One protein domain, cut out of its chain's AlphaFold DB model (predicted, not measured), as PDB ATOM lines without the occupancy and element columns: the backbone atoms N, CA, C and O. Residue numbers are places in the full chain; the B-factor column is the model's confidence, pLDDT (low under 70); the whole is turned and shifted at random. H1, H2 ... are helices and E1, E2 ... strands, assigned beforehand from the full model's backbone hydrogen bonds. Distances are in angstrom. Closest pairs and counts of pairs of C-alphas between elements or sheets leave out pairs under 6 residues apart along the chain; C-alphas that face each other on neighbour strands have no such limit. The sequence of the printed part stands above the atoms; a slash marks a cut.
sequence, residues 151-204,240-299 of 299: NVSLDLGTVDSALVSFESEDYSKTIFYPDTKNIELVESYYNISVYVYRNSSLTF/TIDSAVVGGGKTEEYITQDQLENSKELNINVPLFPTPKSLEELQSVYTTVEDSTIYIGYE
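Overview. This is residues 151 to 204 and 240 to 299 of the 299 residues of an uncharacterized protein of archaeon (UniProt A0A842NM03). Two strongly twisted sheets of four strands make a sandwich, only partly face to face with their strands crossed: E4 E1 E7 E8 over one part of E3 E2 E5 E6. The long strands E5 and E6 make the longest axis and run on past the first sheet, where H2 packs along them, while the short H1 lies at the other end. The printed part has 114 residues, with eight named strands and two named helices in the order E1 E2 E3 E4 E5 E6 H1 E7 H2 E8, class mixed. The sheet E4 E1 E7 E8 is mixed and E3 E2 E5 E6 all antiparallel. The whole is compact, radius of gyration of the C-alphas 14.7 A, spanning 48 by 24 by 21 A, only just a rod.

Along the chain. E1, residues 151 to 155, begins at C-alpha 151 (95.780, 107.045, 135.928). E2 is residues 161 to 167, E3 172 to 177 and E4 182 to 185. E5, residues 188 to 204, is 41.9 A long and bends by 85 degrees at residue 201. E6, residues 240 to 255, is 39.6 A long and bends by 64 degrees at residue 252. H1 is residues 257 to 262 and E7 265 to 269. H2, residues 279 to 291, is 18.6 A long. E8, residues 295 to 298, ends at C-alpha 298 (85.925, 114.002, 130.665).

Arrangement. In the sandwich, two sheets face to face, the facing parts are 9.6 A centre to centre and the strands stand at 48 degrees. E2 and E3 form a hairpin, with N 164 and O 175 at 3.0 A. E2 and E5 are antiparallel, N 165 and O 193 at 2.9 A. E5 and E6 are antiparallel, N 192 and O 251 at 2.8 A. H2 is on this sheet, two layers, a helix on one face of a sheet; its height over the sheet is 6.5 A, and the C-alphas of Gly 249 and Val 289, the closest of E6 and H2, are 4.7 A apart. It is only just over E5, with 3 of its C-alphas falling there, and runs along the strands at 13 degrees to E5 on the local plane. In the other sheet, E4 and E1 are antiparallel, N 152 and O 183 at 2.9 A. E1 and E7 are parallel, N 266 and O 153 at 2.8 A. E7 and E8 are antiparallel, N 297 and O 267 at 2.8 A. H1 is on this sheet but over none of its strands; the C-alphas of Gln 259 and Tyr 298, the closest of H1 and E8, are 7.0 A apart. In H1 and H2 every O i to N i+4 pair is within hydrogen-bond range.

Size, cuts and confidence. The C-alphas farthest apart, of Phe 204 and Asp 258, are 49.0 A apart. Residues 205 to 239 are not printed; C-alphas 204 and 240 are 6.2 A apart across the cut. Of the links printed whole, E7 to H2 is short and the others are tight. The mean pLDDT of the printed part is 90.1, and no printed residue is under 70.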
ATOM      1  N   ASN A 151      94.978 106.798 137.110       95.62
ATOM      2  CA  ASN A 151      95.780 107.045 135.928       95.62
ATOM      3  C   ASN A 151      94.862 107.425 134.762       95.62
ATOM      4  O   ASN A 151      94.105 106.582 134.278       95.62
ATOM      5  N   VAL A 152      94.951 108.677 134.323       96.06
ATOM      6  CA  VAL A 152      94.155 109.237 133.230       96.06
ATOM      7  C   VAL A 152      95.074 109.747 132.126       96.06
ATOM      8  O   VAL A 152      96.139 110.313 132.388       96.06
ATOM      9  N   SER A 153      94.678 109.528 130.876       96.44
ATOM     10  CA  SER A 153      95.395 110.087 129.729       96.44
ATOM     11  C   SER A 153      94.997 111.546 129.500       96.44
ATOM     12  O   SER A 153      93.890 111.943 129.843       96.44
ATOM     13  N   LEU A 154      95.905 112.364 128.976       96.31
ATOM     14  CA  LEU A 154      95.661 113.753 128.608       96.31
ATOM     15  C   LEU A 154      95.636 113.896 127.086       96.31
ATOM     16  O   LEU A 154      96.590 113.483 126.414       96.31
ATOM     17  N   ASP A 155      94.616 114.587 126.582       96.19
ATOM     18  CA  ASP A 155      94.570 115.100 125.216       96.19
ATOM     19  C   ASP A 155      94.472 116.631 125.227       96.19
ATOM     20  O   ASP A 155      93.586 117.225 125.839       96.19
ATOM     21  N   LEU A 156      95.427 117.280 124.560       95.31
ATOM     22  CA  LEU A 156      95.479 118.734 124.380       95.31
ATOM     23  C   LEU A 156      95.178 119.130 122.917       95.31
ATOM     24  O   LEU A 156      95.448 120.258 122.493       95.31
ATOM     25  N   GLY A 157      94.667 118.203 122.103       91.50
ATOM     26  CA  GLY A 157      94.342 118.418 120.699       91.50
ATOM     27  C   GLY A 157      95.581 118.692 119.843       91.50
ATOM     28  O   GLY A 157      96.498 117.879 119.747       91.50
ATOM     29  N   THR A 158      95.620 119.850 119.177       88.94
ATOM     30  CA  THR A 158      96.691 120.215 118.225       88.94
ATOM     31  C   THR A 158      97.916 120.864 118.883       88.94
ATOM     32  O   THR A 158      98.667 121.574 118.215       88.94
ATOM     33  N   VAL A 159      98.085 120.713 120.196       92.62
ATOM     34  CA  VAL A 159      99.197 121.302 120.951       92.62
ATOM     35  C   VAL A 159     100.466 120.467 120.769       92.62
ATOM     36  O   VAL A 159     100.473 119.270 121.039       92.62
ATOM     37  N   ASP A 160     101.551 121.115 120.331       85.38
ATOM     38  CA  ASP A 160     102.831 120.447 120.059       85.38
ATOM     39  C   ASP A 160     103.603 120.114 121.339       85.38
ATOM     40  O   ASP A 160     104.171 119.034 121.452       85.38
ATOM     41  N   SER A 161     103.659 121.057 122.283       91.44
ATOM     42  CA  SER A 161     104.371 120.912 123.550       91.44
ATOM     43  C   SER A 161     103.721 121.771 124.624       91.44
ATOM     44  O   SER A 161     103.384 122.930 124.369       91.44
ATOM     45  N   ALA A 162     103.540 121.221 125.822       92.44
ATOM     46  CA  ALA A 162     102.973 121.971 126.933       92.44
ATOM     47  C   ALA A 162     103.452 121.479 128.296       92.44
ATOM     48  O   ALA A 162     103.689 120.290 128.494       92.44
ATOM     49  N   LEU A 163     103.526 122.401 129.251       91.94
ATOM     50  CA  LEU A 163     103.629 122.096 130.670       91.94
ATOM     51  C   LEU A 163     102.223 122.149 131.269       91.94
ATOM     52  O   LEU A 163     101.570 123.187 131.184       91.94
ATOM     53  N   VAL A 164     101.770 121.041 131.850       92.25
ATOM     54  CA  VAL A 164     100.457 120.930 132.497       92.25
ATOM     55  C   VAL A 164     100.676 120.654 133.976       92.25
ATOM     56  O   VAL A 164     101.327 119.667 134.317       92.25
ATOM     57  N   SER A 165     100.128 121.501 134.840       92.19
ATOM     58  CA  SER A 165     100.265 121.395 136.292       92.19
ATOM     59  C   SER A 165      98.895 121.322 136.946       92.19
ATOM     60  O   SER A 165      98.059 122.192 136.719       92.19
ATOM     61  N   PHE A 166      98.702 120.309 137.784       93.75
ATOM     62  CA  PHE A 166      97.561 120.152 138.677       93.75
ATOM     63  C   PHE A 166      98.060 120.373 140.102       93.75
ATOM     64  O   PHE A 166      98.893 119.605 140.585       93.75
ATOM     65  N   GLU A 167      97.570 121.408 140.775       93.00
ATOM     66  CA  GLU A 167      97.975 121.752 142.137       93.00
ATOM     67  C   GLU A 167      96.763 121.770 143.068       93.00
ATOM     68  O   GLU A 167      95.773 122.441 142.799       93.00
ATOM     69  N   SER A 168      96.828 121.020 144.163       89.19
ATOM     70  CA  SER A 168      95.848 121.049 145.251       89.19
ATOM     71  C   SER A 168      96.570 121.147 146.596       89.19
ATOM     72  O   SER A 168      97.796 121.076 146.637       89.19
ATOM     73  N   GLU A 169      95.826 121.289 147.695       85.81
ATOM     74  CA  GLU A 169      96.398 121.479 149.039       85.81
ATOM     75  C   GLU A 169      97.404 120.381 149.434       85.81
ATOM     76  O   GLU A 169      98.502 120.686 149.894       85.81
ATOM     77  N   ASP A 170      97.052 119.115 149.189       81.31
ATOM     78  CA  ASP A 170      97.824 117.952 149.650       81.31
ATOM     79  C   ASP A 170      98.441 117.127 148.508       81.31
ATOM     80  O   ASP A 170      99.120 116.129 148.754       81.31
ATOM     81  N   TYR A 171      98.195 117.500 147.249       86.56
ATOM     82  CA  TYR A 171      98.678 116.755 146.085       86.56
ATOM     83  C   TYR A 171      98.939 117.680 144.901       86.56
ATOM     84  O   TYR A 171      98.068 118.462 144.517       86.56
ATOM     85  N   SER A 172     100.101 117.535 144.271       88.50
ATOM     86  CA  SER A 172     100.417 118.216 143.020       88.50
ATOM     87  C   SER A 172     101.126 117.286 142.045       88.50
ATOM     88  O   SER A 172     101.888 116.392 142.427       88.50
ATOM     89  N   LYS A 173     100.854 117.481 140.756       86.75
ATOM     90  CA  LYS A 173     101.478 116.722 139.677       86.75
ATOM     91  C   LYS A 173     101.632 117.623 138.460       86.75
ATOM     92  O   LYS A 173     100.678 118.256 138.017       86.75
ATOM     93  N   THR A 174     102.837 117.640 137.907       90.31
ATOM     94  CA  THR A 174     103.160 118.380 136.688       90.31
ATOM     95  C   THR A 174     103.723 117.417 135.662       90.31
ATOM     96  O   THR A 174     104.557 116.571 135.996       90.31
ATOM     97  N   ILE A 175     103.280 117.549 134.416       85.88
ATOM     98  CA  ILE A 175     103.791 116.766 133.297       85.88
ATOM     99  C   ILE A 175     104.174 117.666 132.126       85.88
ATOM    100  O   ILE A 175     103.645 118.766 131.958       85.88
ATOM    101  N   PHE A 176     105.086 117.164 131.299       88.56
ATOM    102  CA  PHE A 176     105.446 117.778 130.029       88.56
ATOM    103  C   PHE A 176     104.848 116.950 128.887       88.56
ATOM    104  O   PHE A 176     105.211 115.791 128.684       88.56
ATOM    105  N   TYR A 177     103.891 117.532 128.174       89.31
ATOM    106  CA  TYR A 177     103.223 116.935 127.024       89.31
ATOM    107  C   TYR A 177     104.022 117.233 125.744       89.31
ATOM    108  O   TYR A 177     104.491 118.366 125.597       89.31
ATOM    109  N   PRO A 178     104.165 116.282 124.797       92.88
ATOM    110  CA  PRO A 178     103.583 114.937 124.759       92.88
ATOM    111  C   PRO A 178     104.487 113.839 125.340       92.88
ATOM    112  O   PRO A 178     104.130 112.664 125.233       92.88
ATOM    113  N   ASP A 179     105.639 114.187 125.924       89.56
ATOM    114  CA  ASP A 179     106.601 113.221 126.479       89.56
ATOM    115  C   ASP A 179     105.951 112.326 127.539       89.56
ATOM    116  O   ASP A 179     106.190 111.119 127.596       89.56
ATOM    117  N   THR A 180     105.076 112.918 128.351       87.81
ATOM    118  CA  THR A 180     104.204 112.218 129.288       87.81
ATOM    119  C   THR A 180     102.756 112.553 128.955       87.81
ATOM    120  O   THR A 180     102.350 113.710 129.020       87.81
ATOM    121  N   LYS A 181     101.976 111.532 128.588       92.88
ATOM    122  CA  LYS A 181     100.542 111.664 128.266       92.88
ATOM    123  C   LYS A 181      99.617 111.158 129.358       92.88
ATOM    124  O   LYS A 181      98.426 111.384 129.278       92.88
ATOM    125  N   ASN A 182     100.151 110.440 130.333       94.31
ATOM    126  CA  ASN A 182      99.379 109.857 131.416       94.31
ATOM    127  C   ASN A 182      99.719 110.596 132.701       94.31
ATOM    128  O   ASN A 182     100.896 110.842 132.976       94.31
ATOM    129  N   ILE A 183      98.703 110.933 133.480       93.81
ATOM    130  CA  ILE A 183      98.853 111.607 134.760       93.81
ATOM    131  C   ILE A 183      98.088 110.838 135.829       93.81
ATOM    132  O   ILE A 183      97.026 110.276 135.583       93.81
ATOM    133  N   GLU A 184      98.663 110.798 137.023       94.62
ATOM    134  CA  GLU A 184      98.013 110.225 138.191       94.62
ATOM    135  C   GLU A 184      97.378 111.364 138.978       94.62
ATOM    136  O   GLU A 184      98.070 112.314 139.349       94.62
ATOM    137  N   LEU A 185      96.072 111.278 139.203       95.75
ATOM    138  CA  LEU A 185      95.297 112.265 139.947       95.75
ATOM    139  C   LEU A 185      94.550 111.595 141.098       95.75
ATOM    140  O   LEU A 185      94.338 110.383 141.106       95.75
ATOM    141  N   VAL A 186      94.150 112.402 142.073       95.75
ATOM    142  CA  VAL A 186      93.306 112.001 143.200       95.75
ATOM    143  C   VAL A 186      92.056 112.875 143.225       95.75
ATOM    144  O   VAL A 186      92.029 113.926 142.591       95.75
ATOM    145  N   GLU A 187      91.031 112.496 143.985       95.56
ATOM    146  CA  GLU A 187      89.909 113.406 144.226       95.56
ATOM    147  C   GLU A 187      90.376 114.649 145.007       95.56
ATOM    148  O   GLU A 187      90.913 114.556 146.124       95.56
ATOM    149  N   SER A 188      90.214 115.826 144.399       95.69
ATOM    150  CA  SER A 188      90.643 117.095 144.987       95.69
ATOM    151  C   SER A 188      90.085 118.309 144.242       95.69
ATOM    152  O   SER A 188      89.626 118.217 143.103       95.69
ATOM    153  N   TYR A 189      90.187 119.469 144.890       96.75
ATOM    154  CA  TYR A 189      90.031 120.767 144.241       96.75
ATOM    155  C   TYR A 189      91.386 121.201 143.678       96.75
ATOM    156  O   TYR A 189      92.325 121.419 144.448       96.75
ATOM    157  N   TYR A 190      91.502 121.297 142.355       96.38
ATOM    158  CA  TYR A 190      92.754 121.614 141.676       96.38
ATOM    159  C   TYR A 190      92.748 123.023 141.094       96.38
ATOM    160  O   TYR A 190      91.790 123.420 140.436       96.38
ATOM    161  N   ASN A 191      93.865 123.730 141.250       95.75
ATOM    162  CA  ASN A 191      94.275 124.815 140.371       95.75
ATOM    163  C   ASN A 191      95.093 124.206 139.229       95.75
ATOM    164  O   ASN A 191      96.149 123.604 139.443       95.75
ATOM    165  N   ILE A 192      94.559 124.304 138.019       96.25
ATOM    166  CA  ILE A 192      95.095 123.641 136.841       96.25
ATOM    167  C   ILE A 192      95.630 124.721 135.924       96.25
ATOM    168  O   ILE A 192      94.893 125.617 135.515       96.25
ATOM    169  N   SER A 193      96.913 124.635 135.595       94.62
ATOM    170  CA  SER A 193      97.583 125.588 134.715       94.62
ATOM    171  C   SER A 193      98.249 124.879 133.549       94.62
ATOM    172  O   SER A 193      98.840 123.806 133.697       94.62
ATOM    173  N   VAL A 194      98.143 125.489 132.371       95.06
ATOM    174  CA  VAL A 194      98.767 124.992 131.147       95.06
ATOM    175  C   VAL A 194      99.564 126.104 130.493       95.06
ATOM    176  O   VAL A 194      99.034 127.186 130.260       95.06
ATOM    177  N   TYR A 195     100.806 125.803 130.123       91.25
ATOM    178  CA  TYR A 195     101.648 126.666 129.298       91.25
ATOM    179  C   TYR A 195     102.041 125.914 128.033       91.25
ATOM    180  O   TYR A 195     102.682 124.869 128.104       91.25
ATOM    181  N   VAL A 196     101.654 126.442 126.872       94.12
ATOM    182  CA  VAL A 196     101.951 125.851 125.563       94.12
ATOM    183  C   VAL A 196     103.193 126.498 124.983       94.12
ATOM    184  O   VAL A 196     103.265 127.722 124.860       94.12
ATOM    185  N   TYR A 197     104.134 125.666 124.554       88.81
ATOM    186  CA  TYR A 197     105.394 126.086 123.966       88.81
ATOM    187  C   TYR A 197     105.446 125.734 122.483       88.81
ATOM    188  O   TYR A 197     104.950 124.699 122.036       88.81
ATOM    189  N   ARG A 198     106.096 126.600 121.709       87.50
ATOM    190  CA  ARG A 198     106.484 126.310 120.328       87.50
ATOM    191  C   ARG A 198     107.915 126.757 120.102       87.50
ATOM    192  O   ARG A 198     108.354 127.761 120.670       87.50
ATOM    193  N   ASN A 199     108.614 126.031 119.230       82.62
ATOM    194  CA  ASN A 199     109.950 126.407 118.791       82.62
ATOM    195  C   ASN A 199     109.963 127.857 118.310       82.62
ATOM    196  O   ASN A 199     109.117 128.282 117.516       82.62
ATOM    197  N   SER A 200     110.943 128.595 118.808       77.56
ATOM    198  CA  SER A 200     111.138 130.002 118.527       77.56
ATOM    199  C   SER A 200     112.568 130.235 118.065       77.56
ATOM    200  O   SER A 200     113.473 129.464 118.359       77.56
ATOM    201  N   SER A 201     112.759 131.296 117.293       76.94
ATOM    202  CA  SER A 201     114.078 131.804 116.920       76.94
ATOM    203  C   SER A 201     114.200 133.267 117.339       76.94
ATOM    204  O   SER A 201     114.777 134.083 116.619       76.94
ATOM    205  N   LEU A 202     113.556 133.624 118.454       75.06
ATOM    206  CA  LEU A 202     113.604 134.967 119.016       75.06
ATOM    207  C   LEU A 202     115.035 135.260 119.445       75.06
ATOM    208  O   LEU A 202     115.547 134.649 120.380       75.06
ATOM    209  N   THR A 203     115.674 136.197 118.758       72.56
ATOM    210  CA  THR A 203     116.999 136.684 119.124       72.56
ATOM    211  C   THR A 203     116.849 138.044 119.779       72.56
ATOM    212  O   THR A 203     116.413 139.003 119.141       72.56
ATOM    213  N   PHE A 204     117.245 138.141 121.040       71.25
ATOM    214  CA  PHE A 204     117.420 139.421 121.700       71.25
ATOM    215  C   PHE A 204     118.799 139.962 121.341       71.25
ATOM    216  O   PHE A 204     119.805 139.295 121.609       71.25
ATOM    217  N   THR A 240     119.400 133.919 122.392       72.81
ATOM    218  CA  THR A 240     118.368 133.313 121.542       72.81
ATOM    219  C   THR A 240     117.481 132.440 122.414       72.81
ATOM    220  O   THR A 240     117.995 131.673 123.224       72.81
ATOM    221  N   ILE A 241     116.164 132.584 122.273       72.62
ATOM    222  CA  ILE A 241     115.180 131.714 122.917       72.62
ATOM    223  C   ILE A 241     114.735 130.657 121.913       72.62
ATOM    224  O   ILE A 241     114.101 130.987 120.908       72.62
ATOM    225  N   ASP A 242     115.005 129.396 122.243       72.62
ATOM    226  CA  ASP A 242     114.657 128.234 121.418       72.62
ATOM    227  C   ASP A 242     113.171 127.850 121.513       72.62
ATOM    228  O   ASP A 242     112.646 127.134 120.663       72.62
ATOM    229  N   SER A 243     112.457 128.313 122.544       76.62
ATOM    230  CA  SER A 243     111.039 128.008 122.761       76.62
ATOM    231  C   SER A 243     110.310 129.169 123.423       76.62
ATOM    232  O   SER A 243     110.726 129.665 124.466       76.62
ATOM    233  N   ALA A 244     109.206 129.602 122.819       82.69
ATOM    234  CA  ALA A 244     108.371 130.678 123.338       82.69
ATOM    235  C   ALA A 244     107.009 130.136 123.770       82.69
ATOM    236  O   ALA A 244     106.485 129.206 123.154       82.69
ATOM    237  N   VAL A 245     106.426 130.754 124.801       87.25
ATOM    238  CA  VAL A 245     105.033 130.504 125.174       87.25
ATOM    239  C   VAL A 245     104.134 131.089 124.091       87.25
ATOM    240  O   VAL A 245     104.322 132.229 123.662       87.25
ATOM    241  N   VAL A 246     103.188 130.284 123.616       92.12
ATOM    242  CA  VAL A 246     102.266 130.625 122.522       92.12
ATOM    243  C   VAL A 246     100.816 130.291 122.857       92.12
ATOM    244  O   VAL A 246      99.972 130.274 121.971       92.12
ATOM    245  N   GLY A 247     100.505 129.971 124.106       92.81
ATOM    246  CA  GLY A 247      99.181 129.516 124.512       92.81
ATOM    247  C   GLY A 247      99.184 129.068 125.960       92.81
ATOM    248  O   GLY A 247     100.250 128.885 126.552       92.81
ATOM    249  N   GLY A 248      97.999 128.889 126.521       95.00
ATOM    250  CA  GLY A 248      97.862 128.481 127.909       95.00
ATOM    251  C   GLY A 248      96.637 129.061 128.586       95.00
ATOM    252  O   GLY A 248      95.889 129.836 127.998       95.00
ATOM    253  N   GLY A 249      96.457 128.689 129.839       95.38
ATOM    254  CA  GLY A 249      95.413 129.239 130.683       95.38
ATOM    255  C   GLY A 249      95.365 128.550 132.034       95.38
ATOM    256  O   GLY A 249      96.142 127.628 132.306       95.38
ATOM    257  N   LYS A 250      94.428 129.000 132.862       96.25
ATOM    258  CA  LYS A 250      94.181 128.480 134.201       96.25
ATOM    259  C   LYS A 250      92.708 128.161 134.399       96.25
ATOM    260  O   LYS A 250      91.835 128.795 133.811       96.25
ATOM    261  N   THR A 251      92.426 127.169 135.222       97.44
ATOM    262  CA  THR A 251      91.079 126.914 135.728       97.44
ATOM    263  C   THR A 251      91.174 126.334 137.127       97.44
ATOM    264  O   THR A 251      92.185 125.735 137.490       97.44
ATOM    265  N   GLU A 252      90.116 126.507 137.905       96.81
ATOM    266  CA  GLU A 252      89.949 125.799 139.163       96.81
ATOM    267  C   GLU A 252      88.785 124.826 139.024       96.81
ATOM    268  O   GLU A 252      87.694 125.214 138.601       96.81
ATOM    269  N   GLU A 253      89.015 123.561 139.358       96.00
ATOM    270  CA  GLU A 253      88.002 122.523 139.200       96.00
ATOM    271  C   GLU A 253      88.090 121.484 140.316       96.00
ATOM    272  O   GLU A 253      89.170 121.037 140.704       96.00
ATOM    273  N   TYR A 254      86.922 121.090 140.831       96.75
ATOM    274  CA  TYR A 254      86.810 119.937 141.713       96.75
ATOM    275  C   TYR A 254      86.673 118.674 140.872       96.75
ATOM    276  O   TYR A 254      85.650 118.479 140.217       96.75
ATOM    277  N   ILE A 255      87.692 117.820 140.911       96.12
ATOM    278  CA  ILE A 255      87.690 116.549 140.194       96.12
ATOM    279  C   ILE A 255      87.293 115.447 141.178       96.12
ATOM    280  O   ILE A 255      88.013 115.187 142.139       96.12
ATOM    281  N   THR A 256      86.149 114.811 140.932       95.25
ATOM    282  CA  THR A 256      85.576 113.739 141.770       95.25
ATOM    283  C   THR A 256      86.172 112.364 141.454       95.25
ATOM    284  O   THR A 256      86.627 112.119 140.333       95.25
ATOM    285  N   GLN A 257      86.093 111.426 142.405       93.56
ATOM    286  CA  GLN A 257      86.417 110.016 142.172       93.56
ATOM    287  C   GLN A 257      85.594 109.415 141.027       93.56
ATOM    288  O   GLN A 257      86.168 108.774 140.151       93.56
ATOM    289  N   ASP A 258      84.289 109.692 140.962       93.50
ATOM    290  CA  ASP A 258      83.427 109.200 139.879       93.50
ATOM    291  C   ASP A 258      83.916 109.657 138.495       93.50
ATOM    292  O   ASP A 258      83.901 108.878 137.540       93.50
ATOM    293  N   GLN A 259      84.374 110.906 138.359       95.31
ATOM    294  CA  GLN A 259      84.953 111.393 137.103       95.31
ATOM    295  C   GLN A 259      86.254 110.659 136.768       95.31
ATOM    296  O   GLN A 259      86.432 110.241 135.627       95.31
ATOM    297  N   LEU A 260      87.142 110.468 137.743       94.94
ATOM    298  CA  LEU A 260      88.426 109.791 137.533       94.94
ATOM    299  C   LEU A 260      88.280 108.288 137.249       94.94
ATOM    300  O   LEU A 260      89.091 107.721 136.522       94.94
ATOM    301  N   GLU A 261      87.255 107.637 137.798       93.25
ATOM    302  CA  GLU A 261      86.971 106.218 137.565       93.25
ATOM    303  C   GLU A 261      86.332 105.959 136.201       93.25
ATOM    304  O   GLU A 261      86.624 104.945 135.557       93.25
ATOM    305  N   ASN A 262      85.446 106.857 135.766       93.69
ATOM    306  CA  ASN A 262      84.675 106.670 134.541       93.69
ATOM    307  C   ASN A 262      85.339 107.280 133.299       93.69
ATOM    308  O   ASN A 262      84.974 106.885 132.191       93.69
ATOM    309  N   SER A 263      86.307 108.184 133.470       92.62
ATOM    310  CA  SER A 263      87.021 108.822 132.357       92.62
ATOM    311  C   SER A 263      88.360 108.142 132.118       92.62
ATOM    312  O   SER A 263      89.142 107.920 133.042       92.62
ATOM    313  N   LYS A 264      88.653 107.828 130.861       91.56
ATOM    314  CA  LYS A 264      89.969 107.329 130.443       91.56
ATOM    315  C   LYS A 264      90.862 108.461 129.960       91.56
ATOM    316  O   LYS A 264      92.090 108.324 130.003       91.56
ATOM    317  N   GLU A 265      90.255 109.551 129.505       95.75
ATOM    318  CA  GLU A 265      90.943 110.685 128.907       95.75
ATOM    319  C   GLU A 265      90.387 112.008 129.448       95.75
ATOM    320  O   GLU A 265      89.177 112.212 129.562       95.75
ATOM    321  N   LEU A 266      91.300 112.906 129.812       96.12
ATOM    322  CA  LEU A 266      91.016 114.293 130.135       96.12
ATOM    323  C   LEU A 266      91.379 115.152 128.928       96.12
ATOM    324  O   LEU A 266      92.551 115.307 128.572       96.12
ATOM    325  N   ASN A 267      90.353 115.742 128.334       96.50
ATOM    326  CA  ASN A 267      90.468 116.642 127.202       96.50
ATOM    327  C   ASN A 267      90.653 118.072 127.710       96.50
ATOM    328  O   ASN A 267      89.718 118.668 128.244       96.50
ATOM    329  N   ILE A 268      91.845 118.640 127.543       96.25
ATOM    330  CA  ILE A 268      92.155 120.000 127.990       96.25
ATOM    331  C   ILE A 268      92.179 120.926 126.776       96.25
ATOM    332  O   ILE A 268      93.113 120.928 125.973       96.25
ATOM    333  N   ASN A 269      91.149 121.760 126.656       95.69
ATOM    334  CA  ASN A 269      91.051 122.754 125.595       95.69
ATOM    335  C   ASN A 269      91.843 124.005 125.975       95.69
ATOM    336  O   ASN A 269      91.438 124.767 126.857       95.69
ATOM    337  N   VAL A 270      92.961 124.218 125.281       95.69
ATOM    338  CA  VAL A 270      93.900 125.304 125.573       95.69
ATOM    339  C   VAL A 270      93.828 126.386 124.493       95.69
ATOM    340  O   VAL A 270      93.980 126.070 123.308       95.69
ATOM    341  N   PRO A 271      93.627 127.668 124.849       94.81
ATOM    342  CA  PRO A 271      93.662 128.742 123.869       94.81
ATOM    343  C   PRO A 271      95.096 128.974 123.374       94.81
ATOM    344  O   PRO A 271      96.060 128.981 124.141       94.81
ATOM    345  N   LEU A 272      95.223 129.165 122.060       94.50
ATOM    346  CA  LEU A 272      96.487 129.440 121.381       94.50
ATOM    347  C   LEU A 272      96.536 130.889 120.899       94.50
ATOM    348  O   LEU A 272      95.565 131.423 120.359       94.50
ATOM    349  N   PHE A 273      97.709 131.490 121.030       92.44
ATOM    350  CA  PHE A 273      98.023 132.862 120.664       92.44
ATOM    351  C   PHE A 273      99.046 132.908 119.518       92.44
ATOM    352  O   PHE A 273      99.732 131.919 119.226       92.44
ATOM    353  N   PRO A 274      99.168 134.054 118.826       89.69
ATOM    354  CA  PRO A 274     100.234 134.261 117.856       89.69
ATOM    355  C   PRO A 274     101.617 134.088 118.493       89.69
ATOM    356  O   PRO A 274     101.846 134.502 119.626       89.69
ATOM    357  N   THR A 275     102.555 133.503 117.748       88.12
ATOM    358  CA  THR A 275     103.938 133.359 118.214       88.12
ATOM    359  C   THR A 275     104.573 134.743 118.397       88.12
ATOM    360  O   THR A 275     104.597 135.503 117.420       88.12
ATOM    361  N   PRO A 276     105.087 135.067 119.599       85.75
ATOM    362  CA  PRO A 276     105.638 136.385 119.876       85.75
ATOM    363  C   PRO A 276     106.912 136.628 119.062       85.75
ATOM    364  O   PRO A 276     107.699 135.711 118.815       85.75
ATOM    365  N   LYS A 277     107.109 137.880 118.640       85.62
ATOM    366  CA  LYS A 277     108.241 138.354 117.826       85.62
ATOM    367  C   LYS A 277     109.156 139.331 118.564       85.62
ATOM    368  O   LYS A 277     110.229 139.647 118.054       85.62
ATOM    369  N   SER A 278     108.755 139.792 119.746       80.44
ATOM    370  CA  SER A 278     109.550 140.664 120.612       80.44
ATOM    371  C   SER A 278     109.422 140.264 122.083       80.44
ATOM    372  O   SER A 278     108.601 139.415 122.440       80.44
ATOM    373  N   LEU A 279     110.240 140.879 122.941       76.56
ATOM    374  CA  LEU A 279     110.143 140.694 124.388       76.56
ATOM    375  C   LEU A 279     108.817 141.241 124.931       76.56
ATOM    376  O   LEU A 279     108.208 140.592 125.777       76.56
ATOM    377  N   GLU A 280     108.351 142.390 124.428       77.44
ATOM    378  CA  GLU A 280     107.064 142.953 124.848       77.44
ATOM    379  C   GLU A 280     105.899 142.043 124.443       77.44
ATOM    380  O   GLU A 280     104.994 141.808 125.241       77.44
ATOM    381  N   GLU A 281     105.936 141.476 123.230       81.38
ATOM    382  CA  GLU A 281     104.928 140.505 122.796       81.38
ATOM    383  C   GLU A 281     104.970 139.240 123.657       81.38
ATOM    384  O   GLU A 281     103.922 138.750 124.065       81.38
ATOM    385  N   LEU A 282     106.162 138.729 123.985       81.88
ATOM    386  CA  LEU A 282     106.305 137.563 124.856       81.88
ATOM    387  C   LEU A 282     105.702 137.832 126.241       81.88
ATOM    388  O   LEU A 282     104.916 137.021 126.723       81.88
ATOM    389  N   GLN A 283     106.016 138.977 126.855       81.19
ATOM    390  CA  GLN A 283     105.428 139.389 128.133       81.19
ATOM    391  C   GLN A 283     103.902 139.507 128.042       81.19
ATOM    392  O   GLN A 283     103.199 138.993 128.908       81.19
ATOM    393  N   SER A 284     103.388 140.101 126.963       83.56
ATOM    394  CA  SER A 284     101.946 140.188 126.722       83.56
ATOM    395  C   SER A 284     101.295 138.810 126.603       83.56
ATOM    396  O   SER A 284     100.178 138.636 127.089       83.56
ATOM    397  N   VAL A 285     101.959 137.830 125.976       84.88
ATOM    398  CA  VAL A 285     101.446 136.454 125.905       84.88
ATOM    399  C   VAL A 285     101.400 135.829 127.294       84.88
ATOM    400  O   VAL A 285     100.381 135.236 127.627       84.88
ATOM    401  N   TYR A 286     102.433 136.001 128.125       84.44
ATOM    402  CA  TYR A 286     102.404 135.508 129.507       84.44
ATOM    403  C   TYR A 286     101.227 136.088 130.294       84.44
ATOM    404  O   TYR A 286     100.470 135.325 130.881       84.44
ATOM    405  N   THR A 287     101.006 137.405 130.245       85.94
ATOM    406  CA  THR A 287      99.842 138.022 130.903       85.94
ATOM    407  C   THR A 287      98.525 137.479 130.348       85.94
ATOM    408  O   THR A 287      97.614 137.170 131.104       85.94
ATOM    409  N   THR A 288      98.441 137.285 129.030       90.38
ATOM    410  CA  THR A 288      97.230 136.732 128.405       90.38
ATOM    411  C   THR A 288      96.970 135.296 128.856       90.38
ATOM    412  O   THR A 288      95.818 134.937 129.069       90.38
ATOM    413  N   VAL A 289      98.012 134.475 129.020       87.31
ATOM    414  CA  VAL A 289      97.901 133.111 129.555       87.31
ATOM    415  C   VAL A 289      97.368 133.131 130.985       87.31
ATOM    416  O   VAL A 289      96.467 132.362 131.293       87.31
ATOM    417  N   GLU A 290      97.867 134.023 131.839       86.38
ATOM    418  CA  GLU A 290      97.392 134.152 133.224       86.38
ATOM    419  C   GLU A 290      95.899 134.500 133.312       86.38
ATOM    420  O   GLU A 290      95.198 133.971 134.173       86.38
ATOM    421  N   ASP A 291      95.408 135.329 132.388       91.75
ATOM    422  CA  ASP A 291      94.006 135.760 132.327       91.75
ATOM    423  C   ASP A 291      93.095 134.791 131.547       91.75
ATOM    424  O   ASP A 291      91.869 134.939 131.540       91.75
ATOM    425  N   SER A 292      93.673 133.815 130.844       95.38
ATOM    426  CA  SER A 292      92.925 132.903 129.980       95.38
ATOM    427  C   SER A 292      92.406 131.698 130.741       95.38
ATOM    428  O   SER A 292      93.109 131.097 131.547       95.38
ATOM    429  N   THR A 293      91.182 131.285 130.425       96.12
ATOM    430  CA  THR A 293      90.566 130.088 131.005       96.12
ATOM    431  C   THR A 293      90.765 128.876 130.101       96.12
ATOM    432  O   THR A 293      90.550 128.960 128.891       96.12
ATOM    433  N   ILE A 294      91.149 127.742 130.689       96.38
ATOM    434  CA  ILE A 294      91.116 126.429 130.025       96.38
ATOM    435  C   ILE A 294      89.835 125.682 130.391       96.38
ATOM    436  O   ILE A 294      89.259 125.907 131.453       96.38
ATOM    437  N   TYR A 295      89.408 124.770 129.522       94.81
ATOM    438  CA  TYR A 295      88.249 123.915 129.777       94.81
ATOM    439  C   TYR A 295      88.661 122.456 129.790       94.81
ATOM    440  O   TYR A 295      89.375 122.015 128.888       94.81
ATOM    441  N   ILE A 296      88.162 121.719 130.778       95.19
ATOM    442  CA  ILE A 296      88.438 120.298 130.951       95.19
ATOM    443  C   ILE A 296      87.180 119.514 130.589       95.19
ATOM    444  O   ILE A 296      86.074 119.819 131.034       95.19
ATOM    445  N   GLY A 297      87.354 118.541 129.706       93.75
ATOM    446  CA  GLY A 297      86.358 117.552 129.328       93.75
ATOM    447  C   GLY A 297      86.772 116.170 129.818       93.75
ATOM    448  O   GLY A 297      87.958 115.855 129.879       93.75
ATOM    449  N   TYR A 298      85.777 115.353 130.136       93.75
ATOM    450  CA  TYR A 298      85.925 114.002 130.665       93.75
ATOM    451  C   TYR A 298      85.358 113.015 129.638       93.75
ATOM    452  O   TYR A 298      84.167 113.111 129.319       93.75
ATOM    453  N   GLU A 299      86.194 112.120 129.101       87.44
ATOM    454  CA  GLU A 299      85.809 111.096 128.107       87.44
ATOM    455  C   GLU A 299      86.140 109.661 128.539       87.44
ATOM    456  O   GLU A 299      87.213 109.420 129.147       87.44
TER     457      GLU A 299